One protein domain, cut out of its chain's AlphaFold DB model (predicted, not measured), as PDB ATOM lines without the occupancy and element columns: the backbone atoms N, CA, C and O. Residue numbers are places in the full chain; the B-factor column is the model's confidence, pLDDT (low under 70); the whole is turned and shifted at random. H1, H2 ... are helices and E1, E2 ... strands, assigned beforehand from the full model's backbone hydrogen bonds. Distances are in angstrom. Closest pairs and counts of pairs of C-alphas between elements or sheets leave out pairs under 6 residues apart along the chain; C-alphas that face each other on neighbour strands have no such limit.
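This is residues 204 to 328 of the 683 residues of an uncharacterized protein of Magnetococcales bacterium (UniProt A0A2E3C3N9). A strongly twisted sheet of E4, E7 and E5 bends from E5 into E6, which with E1 makes a second, short two-stranded ribbon. H1 packs on this ribbon, H3 packs on E1 side by side with H1, and the small hairpin of E2 and E3 lies at the other end of the longest axis. The printed part has 125 residues, with three named helices and seven named strands in the order H1 H2 H3 E1 E2 E3 E4 E5 E6 E7; the class is mixed, helices and strands. The three-stranded sheet has the order E4, E7, E5 and is mixed, while both two-stranded sheets are antiparallel. The whole is compact, with a radius of gyration of the C-alphas of 15.5 A, yet elongated in outline, spanning 51 by 31 by 24 A.

E4 is residues 290 to 296, 15.7 A long. E7, residues 322 to 327, is also 15.7 A long and ends with C-alpha 327 at (224.382, 208.471, 185.905). E5 is residues 305 to 310, 12.4 A long. E6 is residues 313 to 315 and E1 residues 256 to 258. H1, residues 214 to 229, is 22.9 A long and begins with C-alpha 214 at (235.416, 238.202, 203.431). H2 is residues 237 to 243 and H3 residues 245 to 253, 12.7 A long. E2 is residues 269 to 271 and E3 residues 277 to 280.

In the sheet, E4 and E7 are parallel at 30 degrees, with N 291 and O 322 2.8 A apart, within hydrogen-bond range. E7 and E5 are antiparallel at 155 degrees, with N 323 and O 310 at 2.9 A. E5 runs on into E6 across a break of 2 residues, at 66 degrees. E1 and E6 are antiparallel, with N 257 and O 314 at 2.8 A. The closest C-alphas of H1 and E1 are those of Ala 217 and Cys 256, 5.4 A apart. H1 touches H3 with residues 217 to 224 alone, at a shallow tilt of 22 degrees, opposite ways; their closest C-alphas, of Ala 220 and Phe 251, are 5.6 A apart. H2 only grazes the three-stranded sheet, with residues 237 to 238; it meets H3 only through their link. The hairpin E2 and E3, with N 270 and O 279 at 2.7 A, is apart from H1, H2 and H3. In H1, H2 and H3 every O i to N i+4 pair is within hydrogen-bond range.

The two C-alphas farthest apart, of Val 215 and Asp 274, are 52.8 A apart. The printed part has no cut, and no link is long. The mean pLDDT of the printed part is 86.9; residues 210 to 212 and 271 to 278 are under 70.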
ATOM      1  N   GLU A 204     240.031 214.412 195.612       76.81
ATOM      2  CA  GLU A 204     238.644 214.917 195.542       76.81
ATOM      3  C   GLU A 204     238.462 216.242 196.299       76.81
ATOM      4  O   GLU A 204     237.341 216.672 196.570       76.81
ATOM      5  N   ARG A 205     239.565 216.894 196.686       80.56
ATOM      6  CA  ARG A 205     239.533 218.163 197.410       80.56
ATOM      7  C   ARG A 205     239.539 219.332 196.442       80.56
ATOM      8  O   ARG A 205     240.176 219.285 195.398       80.56
ATOM      9  N   LEU A 206     238.865 220.405 196.840       85.12
ATOM     10  CA  LEU A 206     238.878 221.679 196.139       85.12
ATOM     11  C   LEU A 206     239.469 222.746 197.058       85.12
ATOM     12  O   LEU A 206     239.013 222.914 198.190       85.12
ATOM     13  N   TYR A 207     240.487 223.454 196.578       80.38
ATOM     14  CA  TYR A 207     241.171 224.481 197.360       80.38
ATOM     15  C   TYR A 207     240.671 225.886 197.019       80.38
ATOM     16  O   TYR A 207     240.286 226.160 195.882       80.38
ATOM     17  N   VAL A 208     240.707 226.785 198.005       79.12
ATOM     18  CA  VAL A 208     240.255 228.179 197.880       79.12
ATOM     19  C   VAL A 208     241.418 229.131 198.101       79.12
ATOM     20  O   VAL A 208     242.233 228.905 198.996       79.12
ATOM     21  N   SER A 209     241.474 230.209 197.314       77.25
ATOM     22  CA  SER A 209     242.480 231.252 197.500       77.25
ATOM     23  C   SER A 209     242.339 231.920 198.880       77.25
ATOM     24  O   SER A 209     241.234 232.309 199.268       77.25
ATOM     25  N   PRO A 210     243.437 232.099 199.626       63.66
ATOM     26  CA  PRO A 210     243.451 232.771 200.922       63.66
ATOM     27  C   PRO A 210     243.370 234.285 200.736       63.66
ATOM     28  O   PRO A 210     244.373 234.997 200.704       63.66
ATOM     29  N   THR A 211     242.157 234.801 200.595       65.75
ATOM     30  CA  THR A 211     241.904 236.241 200.659       65.75
ATOM     31  C   THR A 211     241.552 236.641 202.085       65.75
ATOM     32  O   THR A 211     240.637 236.075 202.673       65.75
ATOM     33  N   ASN A 212     242.219 237.663 202.629       60.19
ATOM     34  CA  ASN A 212     241.952 238.160 203.988       60.19
ATOM     35  C   ASN A 212     240.622 238.933 204.116       60.19
ATOM     36  O   ASN A 212     240.230 239.311 205.218       60.19
ATOM     37  N   GLU A 213     239.930 239.196 203.004       74.38
ATOM     38  CA  GLU A 213     238.749 240.056 202.952       74.38
ATOM     39  C   GLU A 213     237.498 239.253 202.588       74.38
ATOM     40  O   GLU A 213     237.231 238.977 201.419       74.38
ATOM     41  N   LYS A 214     236.688 238.924 203.601       77.06
ATOM     42  CA  LYS A 214     235.416 238.202 203.431       77.06
ATOM     43  C   LYS A 214     234.496 238.852 202.387       77.06
ATOM     44  O   LYS A 214     233.909 238.155 201.568       77.06
ATOM     45  N   VAL A 215     234.425 240.186 202.393       82.81
ATOM     46  CA  VAL A 215     233.599 240.980 201.466       82.81
ATOM     47  C   VAL A 215     234.019 240.764 200.008       82.81
ATOM     48  O   VAL A 215     233.173 240.702 199.121       82.81
ATOM     49  N   THR A 216     235.317 240.602 199.750       85.88
ATOM     50  CA  THR A 216     235.857 240.389 198.400       85.88
ATOM     51  C   THR A 216     235.435 239.025 197.849       85.88
ATOM     52  O   THR A 216     234.975 238.948 196.708       85.88
ATOM     53  N   ALA A 217     235.474 237.978 198.679       85.44
ATOM     54  CA  ALA A 217     234.991 236.649 198.308       85.44
ATOM     55  C   ALA A 217     233.459 236.598 198.139       85.44
ATOM     56  O   ALA A 217     232.966 235.971 197.202       85.44
ATOM     57  N   GLU A 218     232.703 237.287 199.005       88.38
ATOM     58  CA  GLU A 218     231.240 237.406 198.894       88.38
ATOM     59  C   GLU A 218     230.841 238.090 197.575       88.38
ATOM     60  O   GLU A 218     230.027 237.546 196.826       88.38
ATOM     61  N   ASN A 219     231.479 239.213 197.225       90.88
ATOM     62  CA  ASN A 219     231.256 239.892 195.945       90.88
ATOM     63  C   ASN A 219     231.601 238.988 194.755       90.88
ATOM     64  O   ASN A 219     230.819 238.894 193.815       90.88
ATOM     65  N   ALA A 220     232.729 238.272 194.811       92.00
ATOM     66  CA  ALA A 220     233.117 237.358 193.741       92.00
ATOM     67  C   ALA A 220     232.122 236.204 193.552       92.00
ATOM     68  O   ALA A 220     231.831 235.816 192.422       92.00
ATOM     69  N   SER A 221     231.559 235.678 194.642       91.69
ATOM     70  CA  SER A 221     230.504 234.666 194.561       91.69
ATOM     71  C   SER A 221     229.192 235.210 193.987       91.69
ATOM     72  O   SER A 221     228.552 234.537 193.182       91.69
ATOM     73  N   ALA A 222     228.816 236.447 194.328       93.25
ATOM     74  CA  ALA A 222     227.642 237.099 193.758       93.25
ATOM     75  C   ALA A 222     227.815 237.351 192.251       93.25
ATOM     76  O   ALA A 222     226.914 237.030 191.478       93.25
ATOM     77  N   ASP A 223     228.988 237.839 191.835       95.06
ATOM     78  CA  ASP A 223     229.333 238.052 190.426       95.06
ATOM     79  C   ASP A 223     229.247 236.749 189.617       95.06
ATOM     80  O   ASP A 223     228.713 236.750 188.509       95.06
ATOM     81  N   LEU A 224     229.725 235.628 190.176       93.75
ATOM     82  CA  LEU A 224     229.640 234.303 189.550       93.75
ATOM     83  C   LEU A 224     228.184 233.887 189.318       93.75
ATOM     84  O   LEU A 224     227.820 233.478 188.212       93.75
ATOM     85  N   MET A 225     227.333 234.022 190.336       94.00
ATOM     86  CA  MET A 225     225.921 233.648 190.223       94.00
ATOM     87  C   MET A 225     225.152 234.576 189.277       94.00
ATOM     88  O   MET A 225     224.265 234.127 188.551       94.00
ATOM     89  N   ASP A 226     225.490 235.861 189.247       94.44
ATOM     90  CA  ASP A 226     224.916 236.815 188.300       94.44
ATOM     91  C   ASP A 226     225.358 236.536 186.861       94.44
ATOM     92  O   ASP A 226     224.541 236.629 185.941       94.44
ATOM     93  N   LEU A 227     226.623 236.155 186.662       94.25
ATOM     94  CA  LEU A 227     227.149 235.735 185.367       94.25
ATOM     95  C   LEU A 227     226.381 234.515 184.841       94.25
ATOM     96  O   LEU A 227     225.949 234.518 183.688       94.25
ATOM     97  N   TRP A 228     226.124 233.521 185.697       92.56
ATOM     98  CA  TRP A 228     225.299 232.362 185.345       92.56
ATOM     99  C   TRP A 228     223.860 232.748 184.984       92.56
ATOM    100  O   TRP A 228     223.342 232.304 183.965       92.56
ATOM    101  N   LYS A 229     223.213 233.627 185.759       92.31
ATOM    102  CA  LYS A 229     221.831 234.070 185.484       92.31
ATOM    103  C   LYS A 229     221.679 234.850 184.176       92.31
ATOM    104  O   LYS A 229     220.586 234.890 183.621       92.31
ATOM    105  N   ARG A 230     222.740 235.518 183.713       91.44
ATOM    106  CA  ARG A 230     222.741 236.336 182.482       91.44
ATOM    107  C   ARG A 230     223.170 235.561 181.239       91.44
ATOM    108  O   ARG A 230     223.138 236.111 180.138       91.44
ATOM    109  N   LYS A 231     223.592 234.312 181.409       90.00
ATOM    110  CA  LYS A 231     223.934 233.402 180.321       90.00
ATOM    111  C   LYS A 231     222.720 233.209 179.392       90.00
ATOM    112  O   LYS A 231     221.613 233.007 179.885       90.00
ATOM    113  N   PRO A 232     222.910 233.224 178.063       86.31
ATOM    114  CA  PRO A 232     221.846 232.892 177.119       86.31
ATOM    115  C   PRO A 232     221.297 231.469 177.329       86.31
ATOM    116  O   PRO A 232     222.069 230.539 177.578       86.31
ATOM    117  N   GLU A 233     219.975 231.301 177.222       83.19
ATOM    118  CA  GLU A 233     219.272 230.029 177.488       83.19
ATOM    119  C   GLU A 233     219.709 228.875 176.571       83.19
ATOM    120  O   GLU A 233     219.603 227.710 176.948       83.19
ATOM    121  N   ASP A 234     220.206 229.186 175.375       86.88
ATOM    122  CA  ASP A 234     220.656 228.227 174.364       86.88
ATOM    123  C   ASP A 234     222.079 227.704 174.599       86.88
ATOM    124  O   ASP A 234     222.468 226.695 174.009       86.88
ATOM    125  N   LYS A 235     222.863 228.349 175.470       87.38
ATOM    126  CA  LYS A 235     224.230 227.901 175.744       87.38
ATOM    127  C   LYS A 235     224.233 226.678 176.654       87.38
ATOM    128  O   LYS A 235     223.572 226.669 177.693       87.38
ATOM    129  N   THR A 236     225.107 225.709 176.398       89.06
ATOM    130  CA  THR A 236     225.339 224.583 177.327       89.06
ATOM    131  C   THR A 236     226.261 224.981 178.482       89.06
ATOM    132  O   THR A 236     226.909 226.030 178.432       89.06
ATOM    133  N   TYR A 237     226.291 224.208 179.570       89.75
ATOM    134  CA  TYR A 237     227.165 224.518 180.708       89.75
ATOM    135  C   TYR A 237     228.648 224.507 180.300       89.75
ATOM    136  O   TYR A 237     229.388 225.413 180.658       89.75
ATOM    137  N   GLU A 238     229.043 223.558 179.460       88.44
ATOM    138  CA  GLU A 238     230.399 223.393 178.933       88.44
ATOM    139  C   GLU A 238     230.841 224.639 178.159       88.44
ATOM    140  O   GLU A 238     231.891 225.206 178.443       88.44
ATOM    141  N   GLN A 239     229.980 225.151 177.270       90.25
ATOM    142  CA  GLN A 239     230.233 226.403 176.545       90.25
ATOM    143  C   GLN A 239     230.361 227.601 177.490       90.25
ATOM    144  O   GLN A 239     231.151 228.509 177.253       90.25
ATOM    145  N   PHE A 240     229.574 227.620 178.569       91.31
ATOM    146  CA  PHE A 240     229.695 228.654 179.591       91.31
ATOM    147  C   PHE A 240     231.038 228.571 180.316       91.31
ATOM    148  O   PHE A 240     231.627 229.616 180.585       91.31
ATOM    149  N   VAL A 241     231.533 227.366 180.601       89.38
ATOM    150  CA  VAL A 241     232.824 227.199 181.268       89.38
ATOM    151  C   VAL A 241     233.977 227.633 180.358       89.38
ATOM    152  O   VAL A 241     234.788 228.465 180.759       89.38
ATOM    153  N   GLU A 242     234.009 227.142 179.118       88.62
ATOM    154  CA  GLU A 242     235.077 227.431 178.147       88.62
ATOM    155  C   GLU A 242     235.219 228.930 177.838       88.62
ATOM    156  O   GLU A 242     236.325 229.458 177.765       88.62
ATOM    157  N   GLU A 243     234.106 229.655 177.694       90.75
ATOM    158  CA  GLU A 243     234.137 231.089 177.374       90.75
ATOM    159  C   GLU A 243     234.572 231.981 178.549       90.75
ATOM    160  O   GLU A 243     234.968 233.128 178.330       90.75
ATOM    161  N   ASN A 244     234.477 231.488 179.790       91.38
ATOM    162  CA  ASN A 244     234.683 232.279 181.008       91.38
ATOM    163  C   ASN A 244     235.890 231.809 181.842       91.38
ATOM    164  O   ASN A 244     236.050 232.253 182.979       91.38
ATOM    165  N   GLU A 245     236.774 230.972 181.289       86.81
ATOM    166  CA  GLU A 245     237.953 230.422 181.981       86.81
ATOM    167  C   GLU A 245     238.804 231.512 182.662       86.81
ATOM    168  O   GLU A 245     239.086 231.449 183.861       86.81
ATOM    169  N   ALA A 246     239.130 232.584 181.931       87.44
ATOM    170  CA  ALA A 246     239.891 233.715 182.468       87.44
ATOM    171  C   ALA A 246     239.150 234.458 183.597       87.44
ATOM    172  O   ALA A 246     239.778 235.016 184.498       87.44
ATOM    173  N   THR A 247     237.817 234.472 183.558       91.56
ATOM    174  CA  THR A 247     236.975 235.084 184.592       91.56
ATOM    175  C   THR A 247     236.936 234.223 185.855       91.56
ATOM    176  O   THR A 247     236.981 234.766 186.957       91.56
ATOM    177  N   PHE A 248     236.928 232.894 185.735       90.56
ATOM    178  CA  PHE A 248     237.007 232.014 186.905       90.56
ATOM    179  C   PHE A 248     238.358 232.090 187.608       90.56
ATOM    180  O   PHE A 248     238.407 232.023 188.834       90.56
ATOM    181  N   GLU A 249     239.441 232.297 186.863       87.00
ATOM    182  CA  GLU A 249     240.762 232.540 187.443       87.00
ATOM    183  C   GLU A 249     240.804 233.862 188.242       87.00
ATOM    184  O   GLU A 249     241.415 233.931 189.312       87.00
ATOM    185  N   ASP A 250     240.108 234.910 187.781       89.88
ATOM    186  CA  ASP A 250     239.906 236.133 188.571       89.88
ATOM    187  C   ASP A 250     239.086 235.860 189.842       89.88
ATOM    188  O   ASP A 250     239.480 236.261 190.938       89.88
ATOM    189  N   PHE A 251     237.979 235.123 189.727       91.50
ATOM    190  CA  PHE A 251     237.150 234.761 190.881       91.50
ATOM    191  C   PHE A 251     237.952 233.977 191.918       91.50
ATOM    192  O   PHE A 251     237.885 234.290 193.112       91.50
ATOM    193  N   PHE A 252     238.772 233.027 191.460       88.88
ATOM    194  CA  PHE A 252     239.667 232.265 192.312       88.88
ATOM    195  C   PHE A 252     240.616 233.193 193.064       88.88
ATOM    196  O   PHE A 252     240.662 233.131 194.291       88.88
ATOM    197  N   LYS A 253     241.294 234.118 192.375       85.88
ATOM    198  CA  LYS A 253     242.175 235.119 193.004       85.88
ATOM    199  C   LYS A 253     241.452 235.989 194.034       85.88
ATOM    200  O   LYS A 253     242.056 236.338 195.047       85.88
ATOM    201  N   ARG A 254     240.164 236.279 193.820       88.56
ATOM    202  CA  ARG A 254     239.283 237.007 194.753       88.56
ATOM    203  C   ARG A 254     238.697 236.146 195.885       88.56
ATOM    204  O   ARG A 254     237.907 236.659 196.673       88.56
ATOM    205  N   GLY A 255     239.096 234.877 196.020       87.12
ATOM    206  CA  GLY A 255     238.694 234.009 197.138       87.12
ATOM    207  C   GLY A 255     237.427 233.188 196.893       87.12
ATOM    208  O   GLY A 255     236.874 232.621 197.838       87.12
ATOM    209  N   CYS A 256     236.961 233.107 195.644       90.50
ATOM    210  CA  CYS A 256     235.796 232.328 195.235       90.50
ATOM    211  C   CYS A 256     236.203 231.281 194.194       90.50
ATOM    212  O   CYS A 256     236.600 231.609 193.083       90.50
ATOM    213  N   THR A 257     236.116 230.003 194.548       91.38
ATOM    214  CA  THR A 257     236.469 228.901 193.647       91.38
ATOM    215  C   THR A 257     235.211 228.265 193.086       91.38
ATOM    216  O   THR A 257     234.384 227.791 193.861       91.38
ATOM    217  N   LEU A 258     235.074 228.223 191.761       93.19
ATOM    218  CA  LEU A 258     234.026 227.451 191.091       93.19
ATOM    219  C   LEU A 258     234.176 225.964 191.452       93.19
ATOM    220  O   LEU A 258     235.287 225.438 191.412       93.19
ATOM    221  N   ILE A 259     233.078 225.296 191.814       94.44
ATOM    222  CA  ILE A 259     233.076 223.843 192.024       94.44
ATOM    223  C   ILE A 259     233.138 223.165 190.652       94.44
ATOM    224  O   ILE A 259     232.192 223.339 189.883       94.44
ATOM    225  N   PRO A 260     234.205 222.400 190.352       91.38
ATOM    226  CA  PRO A 260     234.327 221.708 189.080       91.38
ATOM    227  C   PRO A 260     233.260 220.630 188.942       91.38
ATOM    228  O   PRO A 260     233.011 219.912 189.910       91.38
ATOM    229  N   THR A 261     232.676 220.487 187.754       92.62
ATOM    230  CA  THR A 261     231.599 219.522 187.489       92.62
ATOM    231  C   THR A 261     231.977 218.500 186.410       92.62
ATOM    232  O   THR A 261     232.702 217.555 186.703       92.62
ATOM    233  N   VAL A 262     231.515 218.648 185.168       89.50
ATOM    234  CA  VAL A 262     231.840 217.739 184.050       89.50
ATOM    235  C   VAL A 262     233.336 217.748 183.719       89.50
ATOM    236  O   VAL A 262     233.893 216.721 183.339       89.50
ATOM    237  N   GLU A 263     233.980 218.888 183.941       88.56
ATOM    238  CA  GLU A 263     235.406 219.169 183.803       88.56
ATOM    239  C   GLU A 263     236.242 218.755 185.025       88.56
ATOM    240  O   GLU A 263     237.460 218.947 185.031       88.56
ATOM    241  N   ALA A 264     235.612 218.211 186.073       87.00
ATOM    242  CA  ALA A 264     236.327 217.808 187.275       87.00
ATOM    243  C   ALA A 264     237.315 216.673 186.983       87.00
ATOM    244  O   ALA A 264     237.028 215.724 186.250       87.00
ATOM    245  N   TYR A 265     238.475 216.734 187.631       82.81
ATOM    246  CA  TYR A 265     239.563 215.797 187.362       82.81
ATOM    247  C   TYR A 265     239.345 214.401 187.962       82.81
ATOM    248  O   TYR A 265     240.147 213.527 187.691       82.81
ATOM    249  N   ASN A 266     238.269 214.150 188.716       85.00
ATOM    250  CA  ASN A 266     237.995 212.874 189.397       85.00
ATOM    251  C   ASN A 266     237.172 211.856 188.569       85.00
ATOM    252  O   ASN A 266     236.562 210.941 189.140       85.00
ATOM    253  N   GLY A 267     237.095 212.040 187.251       83.00
ATOM    254  CA  GLY A 267     236.462 211.087 186.338       83.00
ATOM    255  C   GLY A 267     237.155 209.720 186.350       83.00
ATOM    256  O   GLY A 267     238.354 209.624 186.607       83.00
ATOM    257  N   LEU A 268     236.407 208.644 186.075       81.19
ATOM    258  CA  LEU A 268     237.020 207.323 185.877       81.19
ATOM    259  C   LEU A 268     237.813 207.290 184.567       81.19
ATOM    260  O   LEU A 268     237.473 207.985 183.605       81.19
ATOM    261  N   ASN A 269     238.830 206.438 184.513       76.94
ATOM    262  CA  ASN A 269     239.570 206.188 183.286       76.94
ATOM    263  C   ASN A 269     238.660 205.462 182.280       76.94
ATOM    264  O   ASN A 269     237.912 204.564 182.649       76.94
ATOM    265  N   LYS A 270     238.713 205.835 180.999       76.69
ATOM    266  CA  LYS A 270     238.179 205.022 179.899       76.69
ATOM    267  C   LYS A 270     239.308 204.167 179.378       76.69
ATOM    268  O   LYS A 270     240.339 204.687 178.950       76.69
ATOM    269  N   VAL A 271     239.098 202.867 179.417       64.75
ATOM    270  CA  VAL A 271     240.098 201.868 179.082       64.75
ATOM    271  C   VAL A 271     239.528 201.026 177.947       64.75
ATOM    272  O   VAL A 271     238.387 200.589 178.057       64.75
ATOM    273  N   ASP A 272     240.274 200.890 176.850       61.16
ATOM    274  CA  ASP A 272     239.881 200.024 175.736       61.16
ATOM    275  C   ASP A 272     240.139 198.542 176.015       61.16
ATOM    276  O   ASP A 272     240.698 198.160 177.047       61.16
ATOM    277  N   ASP A 273     239.751 197.712 175.049       54.84
ATOM    278  CA  ASP A 273     239.885 196.260 175.084       54.84
ATOM    279  C   ASP A 273     241.309 195.773 175.412       54.84
ATOM    280  O   ASP A 273     241.462 194.680 175.964       54.84
ATOM    281  N   ASP A 274     242.346 196.552 175.081       52.38
ATOM    282  CA  ASP A 274     243.764 196.218 175.284       52.38
ATOM    283  C   ASP A 274     244.362 196.929 176.512       52.38
ATOM    284  O   ASP A 274     245.580 197.066 176.656       52.38
ATOM    285  N   PHE A 275     243.497 197.396 177.409       52.31
ATOM    286  CA  PHE A 275     243.836 198.155 178.607       52.31
ATOM    287  C   PHE A 275     244.465 199.521 178.351       52.31
ATOM    288  O   PHE A 275     244.986 200.161 179.268       52.31
ATOM    289  N   THR A 276     244.408 200.017 177.119       56.81
ATOM    290  CA  THR A 276     244.936 201.335 176.802       56.81
ATOM    291  C   THR A 276     243.922 202.388 177.209       56.81
ATOM    292  O   THR A 276     242.733 202.312 176.916       56.81
ATOM    293  N   HIS A 277     244.396 203.423 177.886       63.34
ATOM    294  CA  HIS A 277     243.538 204.542 178.219       63.34
ATOM    295  C   HIS A 277     243.178 205.342 176.972       63.34
ATOM    296  O   HIS A 277     244.039 205.956 176.330       63.34
ATOM    297  N   THR A 278     241.888 205.400 176.682       68.44
ATOM    298  CA  THR A 278     241.323 206.108 175.533       68.44
ATOM    299  C   THR A 278     240.748 207.470 175.894       68.44
ATOM    300  O   THR A 278     240.510 208.291 175.011       68.44
ATOM    301  N   GLY A 279     240.574 207.758 177.182       74.50
ATOM    302  CA  GLY A 279     240.060 209.035 177.655       74.50
ATOM    303  C   GLY A 279     239.607 208.953 179.101       74.50
ATOM    304  O   GLY A 279     239.895 207.989 179.794       74.50
ATOM    305  N   PHE A 280     238.844 209.946 179.532       80.06
ATOM    306  CA  PHE A 280     238.236 209.970 180.855       80.06
ATOM    307  C   PHE A 280     236.720 210.045 180.713       80.06
ATOM    308  O   PHE A 280     236.188 210.602 179.743       80.06
ATOM    309  N   TRP A 281     236.010 209.458 181.666       86.81
ATOM    310  CA  TRP A 281     234.622 209.813 181.907       86.81
ATOM    311  C   TRP A 281     234.551 211.237 182.472       86.81
ATOM    312  O   TRP A 281     235.514 211.678 183.101       86.81
ATOM    313  N   PRO A 282     233.437 211.963 182.267       90.12
ATOM    314  CA  PRO A 282     233.216 213.235 182.944       90.12
ATOM    315  C   PRO A 282     233.371 213.114 184.465       90.12
ATOM    316  O   PRO A 282     233.261 212.020 185.036       90.12
ATOM    317  N   GLY A 283     233.592 214.258 185.111       89.50
ATOM    318  CA  GLY A 283     233.739 214.350 186.558       89.50
ATOM    319  C   GLY A 283     232.609 213.671 187.334       89.50
ATOM    320  O   GLY A 283     231.469 213.564 186.874       89.50
ATOM    321  N   ARG A 284     232.927 213.173 188.529       91.81
ATOM    322  CA  ARG A 284     231.972 212.470 189.399       91.81
ATOM    323  C   ARG A 284     231.508 213.368 190.531       91.81
ATOM    324  O   ARG A 284     232.293 214.134 191.088       91.81
ATOM    325  N   ALA A 285     230.245 213.218 190.921       92.75
ATOM    326  CA  ALA A 285     229.686 213.984 192.026       92.75
ATOM    327  C   ALA A 285     230.421 213.681 193.344       92.75
ATOM    328  O   ALA A 285     230.452 212.547 193.821       92.75
ATOM    329  N   VAL A 286     230.988 214.728 193.938       90.00
ATOM    330  CA  VAL A 286     231.649 214.705 195.251       90.00
ATOM    331  C   VAL A 286     230.675 215.177 196.325       90.00
ATOM    332  O   VAL A 286     230.110 216.270 196.216       90.00
ATOM    333  N   VAL A 287     230.508 214.374 197.378       87.50
ATOM    334  CA  VAL A 287     229.636 214.687 198.522       87.50
ATOM    335  C   VAL A 287     230.026 216.031 199.142       87.50
ATOM    336  O   VAL A 287     231.200 216.308 199.372       87.50
ATOM    337  N   GLY A 288     229.032 216.881 199.403       89.00
ATOM    338  CA  GLY A 288     229.217 218.212 199.988       89.00
ATOM    339  C   GLY A 288     229.564 219.311 198.979       89.00
ATOM    340  O   GLY A 288     229.210 220.461 199.215       89.00
ATOM    341  N   LEU A 289     230.180 218.975 197.841       92.06
ATOM    342  CA  LEU A 289     230.412 219.919 196.738       92.06
ATOM    343  C   LEU A 289     229.300 219.870 195.684       92.06
ATOM    344  O   LEU A 289     229.036 220.865 195.018       92.06
ATOM    345  N   HIS A 290     228.627 218.729 195.551       96.56
ATOM    346  CA  HIS A 290     227.577 218.515 194.564       96.56
ATOM    347  C   HIS A 290     226.269 218.099 195.235       96.56
ATOM    348  O   HIS A 290     226.239 217.176 196.050       96.56
ATOM    349  N   GLU A 291     225.178 218.755 194.850       97.31
ATOM    350  CA  GLU A 291     223.811 218.339 195.140       97.31
ATOM    351  C   GLU A 291     223.284 217.524 193.952       97.31
ATOM    352  O   GLU A 291     223.054 218.050 192.858       97.31
ATOM    353  N   VAL A 292     223.099 216.219 194.164       96.44
ATOM    354  CA  VAL A 292     222.528 215.323 193.152       96.44
ATOM    355  C   VAL A 292     221.013 215.499 193.137       96.44
ATOM    356  O   VAL A 292     220.315 215.013 194.023       96.44
ATOM    357  N   VAL A 293     220.507 216.192 192.117       96.56
ATOM    358  CA  VAL A 293     219.075 216.504 191.975       96.56
ATOM    359  C   VAL A 293     218.287 215.294 191.469       96.56
ATOM    360  O   VAL A 293     217.156 215.064 191.891       96.56
ATOM    361  N   SER A 294     218.877 214.510 190.567       95.81
ATOM    362  CA  SER A 294     218.283 213.272 190.055       95.81
ATOM    363  C   SER A 294     219.341 212.340 189.467       95.81
ATOM    364  O   SER A 294     220.419 212.789 189.068       95.81
ATOM    365  N   GLN A 295     219.002 211.057 189.360       95.69
ATOM    366  CA  GLN A 295     219.775 210.059 188.620       95.69
ATOM    367  C   GLN A 295     219.094 209.761 187.278       95.69
ATOM    368  O   GLN A 295     217.864 209.802 187.194       95.69
ATOM    369  N   GLN A 296     219.884 209.510 186.237       94.88
ATOM    370  CA  GLN A 296     219.405 209.148 184.903       94.88
ATOM    371  C   GLN A 296     220.096 207.885 184.404       94.88
ATOM    372  O   GLN A 296     221.282 207.679 184.661       94.88
ATOM    373  N   GLU A 297     219.339 207.089 183.657       91.75
ATOM    374  CA  GLU A 297     219.840 205.898 182.983       91.75
ATOM    375  C   GLU A 297     220.853 206.301 181.903       91.75
ATOM    376  O   GLU A 297     220.550 207.114 181.025       91.75
ATOM    377  N   SER A 298     222.076 205.780 182.007       89.69
ATOM    378  CA  SER A 298     223.189 206.099 181.108       89.69
ATOM    379  C   SER A 298     224.204 204.957 181.059       89.69
ATOM    380  O   SER A 298     224.340 204.167 181.996       89.69
ATOM    381  N   ASP A 299     224.940 204.910 179.951       87.00
ATOM    382  CA  ASP A 299     226.113 204.071 179.715       87.00
ATOM    383  C   ASP A 299     227.367 204.520 180.488       87.00
ATOM    384  O   ASP A 299     228.396 203.854 180.415       87.00
ATOM    385  N   ALA A 300     227.312 205.631 181.229       89.12
ATOM    386  CA  ALA A 300     228.413 206.118 182.052       89.12
ATOM    387  C   ALA A 300     228.427 205.467 183.451       89.12
ATOM    388  O   ALA A 300     227.362 205.150 183.990       89.12
ATOM    389  N   PRO A 301     229.600 205.346 184.103       88.44
ATOM    390  CA  PRO A 301     229.714 204.821 185.460       88.44
ATOM    391  C   PRO A 301     228.826 205.551 186.472       88.44
ATOM    392  O   PRO A 301     228.555 206.750 186.362       88.44
ATOM    393  N   GLN A 302     228.428 204.840 187.525       90.12
ATOM    394  CA  GLN A 302     227.572 205.407 188.564       90.12
ATOM    395  C   GLN A 302     228.188 206.667 189.204       90.12
ATOM    396  O   GLN A 302     229.338 206.682 189.673       90.12
ATOM    397  N   GLY A 303     227.381 207.727 189.281       90.69
ATOM    398  CA  GLY A 303     227.763 209.007 189.878       90.69
ATOM    399  C   GLY A 303     228.550 209.943 188.953       90.69
ATOM    400  O   GLY A 303     228.900 211.040 189.388       90.69
ATOM    401  N   THR A 304     228.820 209.551 187.702       93.88
ATOM    402  CA  THR A 304     229.332 210.461 186.665       93.88
ATOM    403  C   THR A 304     228.323 211.577 186.400       93.88
ATOM    404  O   THR A 304     227.135 211.307 186.229       93.88
ATOM    405  N   ILE A 305     228.781 212.829 186.385       95.25
ATOM    406  CA  ILE A 305     227.951 214.009 186.125       95.25
ATOM    407  C   ILE A 305     227.601 214.039 184.636       95.25
ATOM    408  O   ILE A 305     228.482 214.082 183.783       95.25
ATOM    409  N   LEU A 306     226.301 214.016 184.337       93.75
ATOM    410  CA  LEU A 306     225.768 214.032 182.971       93.75
ATOM    411  C   LEU A 306     225.292 215.423 182.557       93.75
ATOM    412  O   LEU A 306     225.365 215.788 181.388       93.75
ATOM    413  N   LYS A 307     224.753 216.190 183.513       94.00
ATOM    414  CA  LYS A 307     224.231 217.534 183.266       94.00
ATOM    415  C   LYS A 307     224.370 218.414 184.497       94.00
ATOM    416  O   LYS A 307     224.084 217.982 185.614       94.00
ATOM    417  N   VAL A 308     224.709 219.677 184.265       94.88
ATOM    418  CA  VAL A 308     224.763 220.718 185.294       94.88
ATOM    419  C   VAL A 308     223.540 221.618 185.164       94.88
ATOM    420  O   VAL A 308     223.248 222.140 184.088       94.88
ATOM    421  N   LEU A 309     222.788 221.759 186.255       93.12
ATOM    422  CA  LEU A 309     221.613 222.629 186.334       93.12
ATOM    423  C   LEU A 309     221.981 224.012 186.867       93.12
ATOM    424  O   LEU A 309     221.407 225.010 186.439       93.12
ATOM    425  N   GLU A 310     222.928 224.064 187.801       93.00
ATOM    426  CA  GLU A 310     223.385 225.296 188.436       93.00
ATOM    427  C   GLU A 310     224.838 225.125 188.912       93.00
ATOM    428  O   GLU A 310     225.144 224.092 189.521       93.00
ATOM    429  N   PRO A 311     225.741 226.088 188.644       94.31
ATOM    430  CA  PRO A 311     227.101 226.051 189.164       94.31
ATOM    431  C   PRO A 311     227.109 226.196 190.686       94.31
ATOM    432  O   PRO A 311     226.259 226.863 191.272       94.31
ATOM    433  N   GLY A 312     228.122 225.606 191.312       94.75
ATOM    434  CA  GLY A 312     228.421 225.784 192.727       94.75
ATOM    435  C   GLY A 312     229.736 226.522 192.930       94.75
ATOM    436  O   GLY A 312     230.534 226.667 192.004       94.75
ATOM    437  N   TYR A 313     229.992 226.966 194.155       94.12
ATOM    438  CA  TYR A 313     231.244 227.624 194.512       94.12
ATOM    439  C   TYR A 313     231.647 227.353 195.962       94.12
ATOM    440  O   TYR A 313     230.820 227.060 196.830       94.12
ATOM    441  N   VAL A 314     232.941 227.503 196.232       91.00
ATOM    442  CA  VAL A 314     233.527 227.446 197.569       91.00
ATOM    443  C   VAL A 314     234.270 228.744 197.853       91.00
ATOM    444  O   VAL A 314     235.111 229.193 197.076       91.00
ATOM    445  N   THR A 315     233.972 229.332 199.004       88.00
ATOM    446  CA  THR A 315     234.754 230.407 199.624       88.00
ATOM    447  C   THR A 315     235.324 229.906 200.948       88.00
ATOM    448  O   THR A 315     234.960 228.833 201.425       88.00
ATOM    449  N   GLN A 316     236.160 230.707 201.608       79.62
ATOM    450  CA  GLN A 316     236.689 230.358 202.931       79.62
ATOM    451  C   GLN A 316     235.595 230.101 203.988       79.62
ATOM    452  O   GLN A 316     235.840 229.400 204.965       79.62
ATOM    453  N   SER A 317     234.399 230.676 203.820       81.75
ATOM    454  CA  SER A 317     233.336 230.633 204.836       81.75
ATOM    455  C   SER A 317     232.071 229.892 204.408       81.75
ATOM    456  O   SER A 317     231.219 229.624 205.248       81.75
ATOM    457  N   THR A 318     231.915 229.599 203.117       87.44
ATOM    458  CA  THR A 318     230.664 229.082 202.549       87.44
ATOM    459  C   THR A 318     230.957 228.102 201.424       87.44
ATOM    460  O   THR A 318     231.773 228.396 200.552       87.44
ATOM    461  N   ILE A 319     230.237 226.981 201.421       90.75
ATOM    462  CA  ILE A 319     230.122 226.068 200.283       90.75
ATOM    463  C   ILE A 319     228.686 226.179 199.764       90.75
ATOM    464  O   ILE A 319     227.745 225.945 200.519       90.75
ATOM    465  N   SER A 320     228.531 226.542 198.492       95.44
ATOM    466  CA  SER A 320     227.265 226.473 197.760       95.44
ATOM    467  C   SER A 320     227.375 225.334 196.746       95.44
ATOM    468  O   SER A 320     228.081 225.512 195.751       95.44
ATOM    469  N   PRO A 321     226.755 224.163 196.986       96.44
ATOM    470  CA  PRO A 321     226.927 222.998 196.125       96.44
ATOM    471  C   PRO A 321     226.456 223.236 194.687       96.44
ATOM    472  O   PRO A 321     225.463 223.924 194.458       96.44
ATOM    473  N   ALA A 322     227.139 222.625 193.719       96.69
ATOM    474  CA  ALA A 322     226.686 222.601 192.331       96.69
ATOM    475  C   ALA A 322     225.518 221.622 192.180       96.69
ATOM    476  O   ALA A 322     225.567 220.511 192.712       96.69
ATOM    477  N   ARG A 323     224.479 221.996 191.431       97.12
ATOM    478  CA  ARG A 323     223.290 221.152 191.238       97.12
ATOM    479  C   ARG A 323     223.427 220.352 189.959       97.12
ATOM    480  O   ARG A 323     223.479 220.922 188.866       97.12
ATOM    481  N   VAL A 324     223.471 219.032 190.093       96.88
ATOM    482  CA  VAL A 324     223.836 218.126 188.998       96.88
ATOM    483  C   VAL A 324     222.869 216.956 188.854       96.88
ATOM    484  O   VAL A 324     222.219 216.525 189.808       96.88
ATOM    485  N   ILE A 325     222.797 216.433 187.634       96.00
ATOM    486  CA  ILE A 325     222.177 215.150 187.300       96.00
ATOM    487  C   ILE A 325     223.304 214.164 187.005       96.00
ATOM    488  O   ILE A 325     224.226 214.491 186.254       96.00
ATOM    489  N   VAL A 326     223.227 212.970 187.589       96.50
ATOM    490  CA  VAL A 326     224.282 211.951 187.483       96.50
ATOM    491  C   VAL A 326     223.769 210.652 186.869       96.50
ATOM    492  O   VAL A 326     222.567 210.389 186.891       96.50
ATOM    493  N   SER A 327     224.684 209.829 186.363       94.94
ATOM    494  CA  SER A 327     224.382 208.471 185.905       94.94
ATOM    495  C   SER A 327     224.014 207.552 187.073       94.94
ATOM    496  O   SER A 327     224.669 207.577 188.125       94.94
ATOM    497  N   ASP A 328     222.994 206.716 186.878       90.12
ATOM    498  CA  ASP A 328     222.663 205.601 187.771       90.12
ATOM    499  C   ASP A 328     223.600 204.387 187.605       90.12
ATOM    500  O   ASP A 328     223.695 203.563 188.516       90.12
TER     501      ASP A 328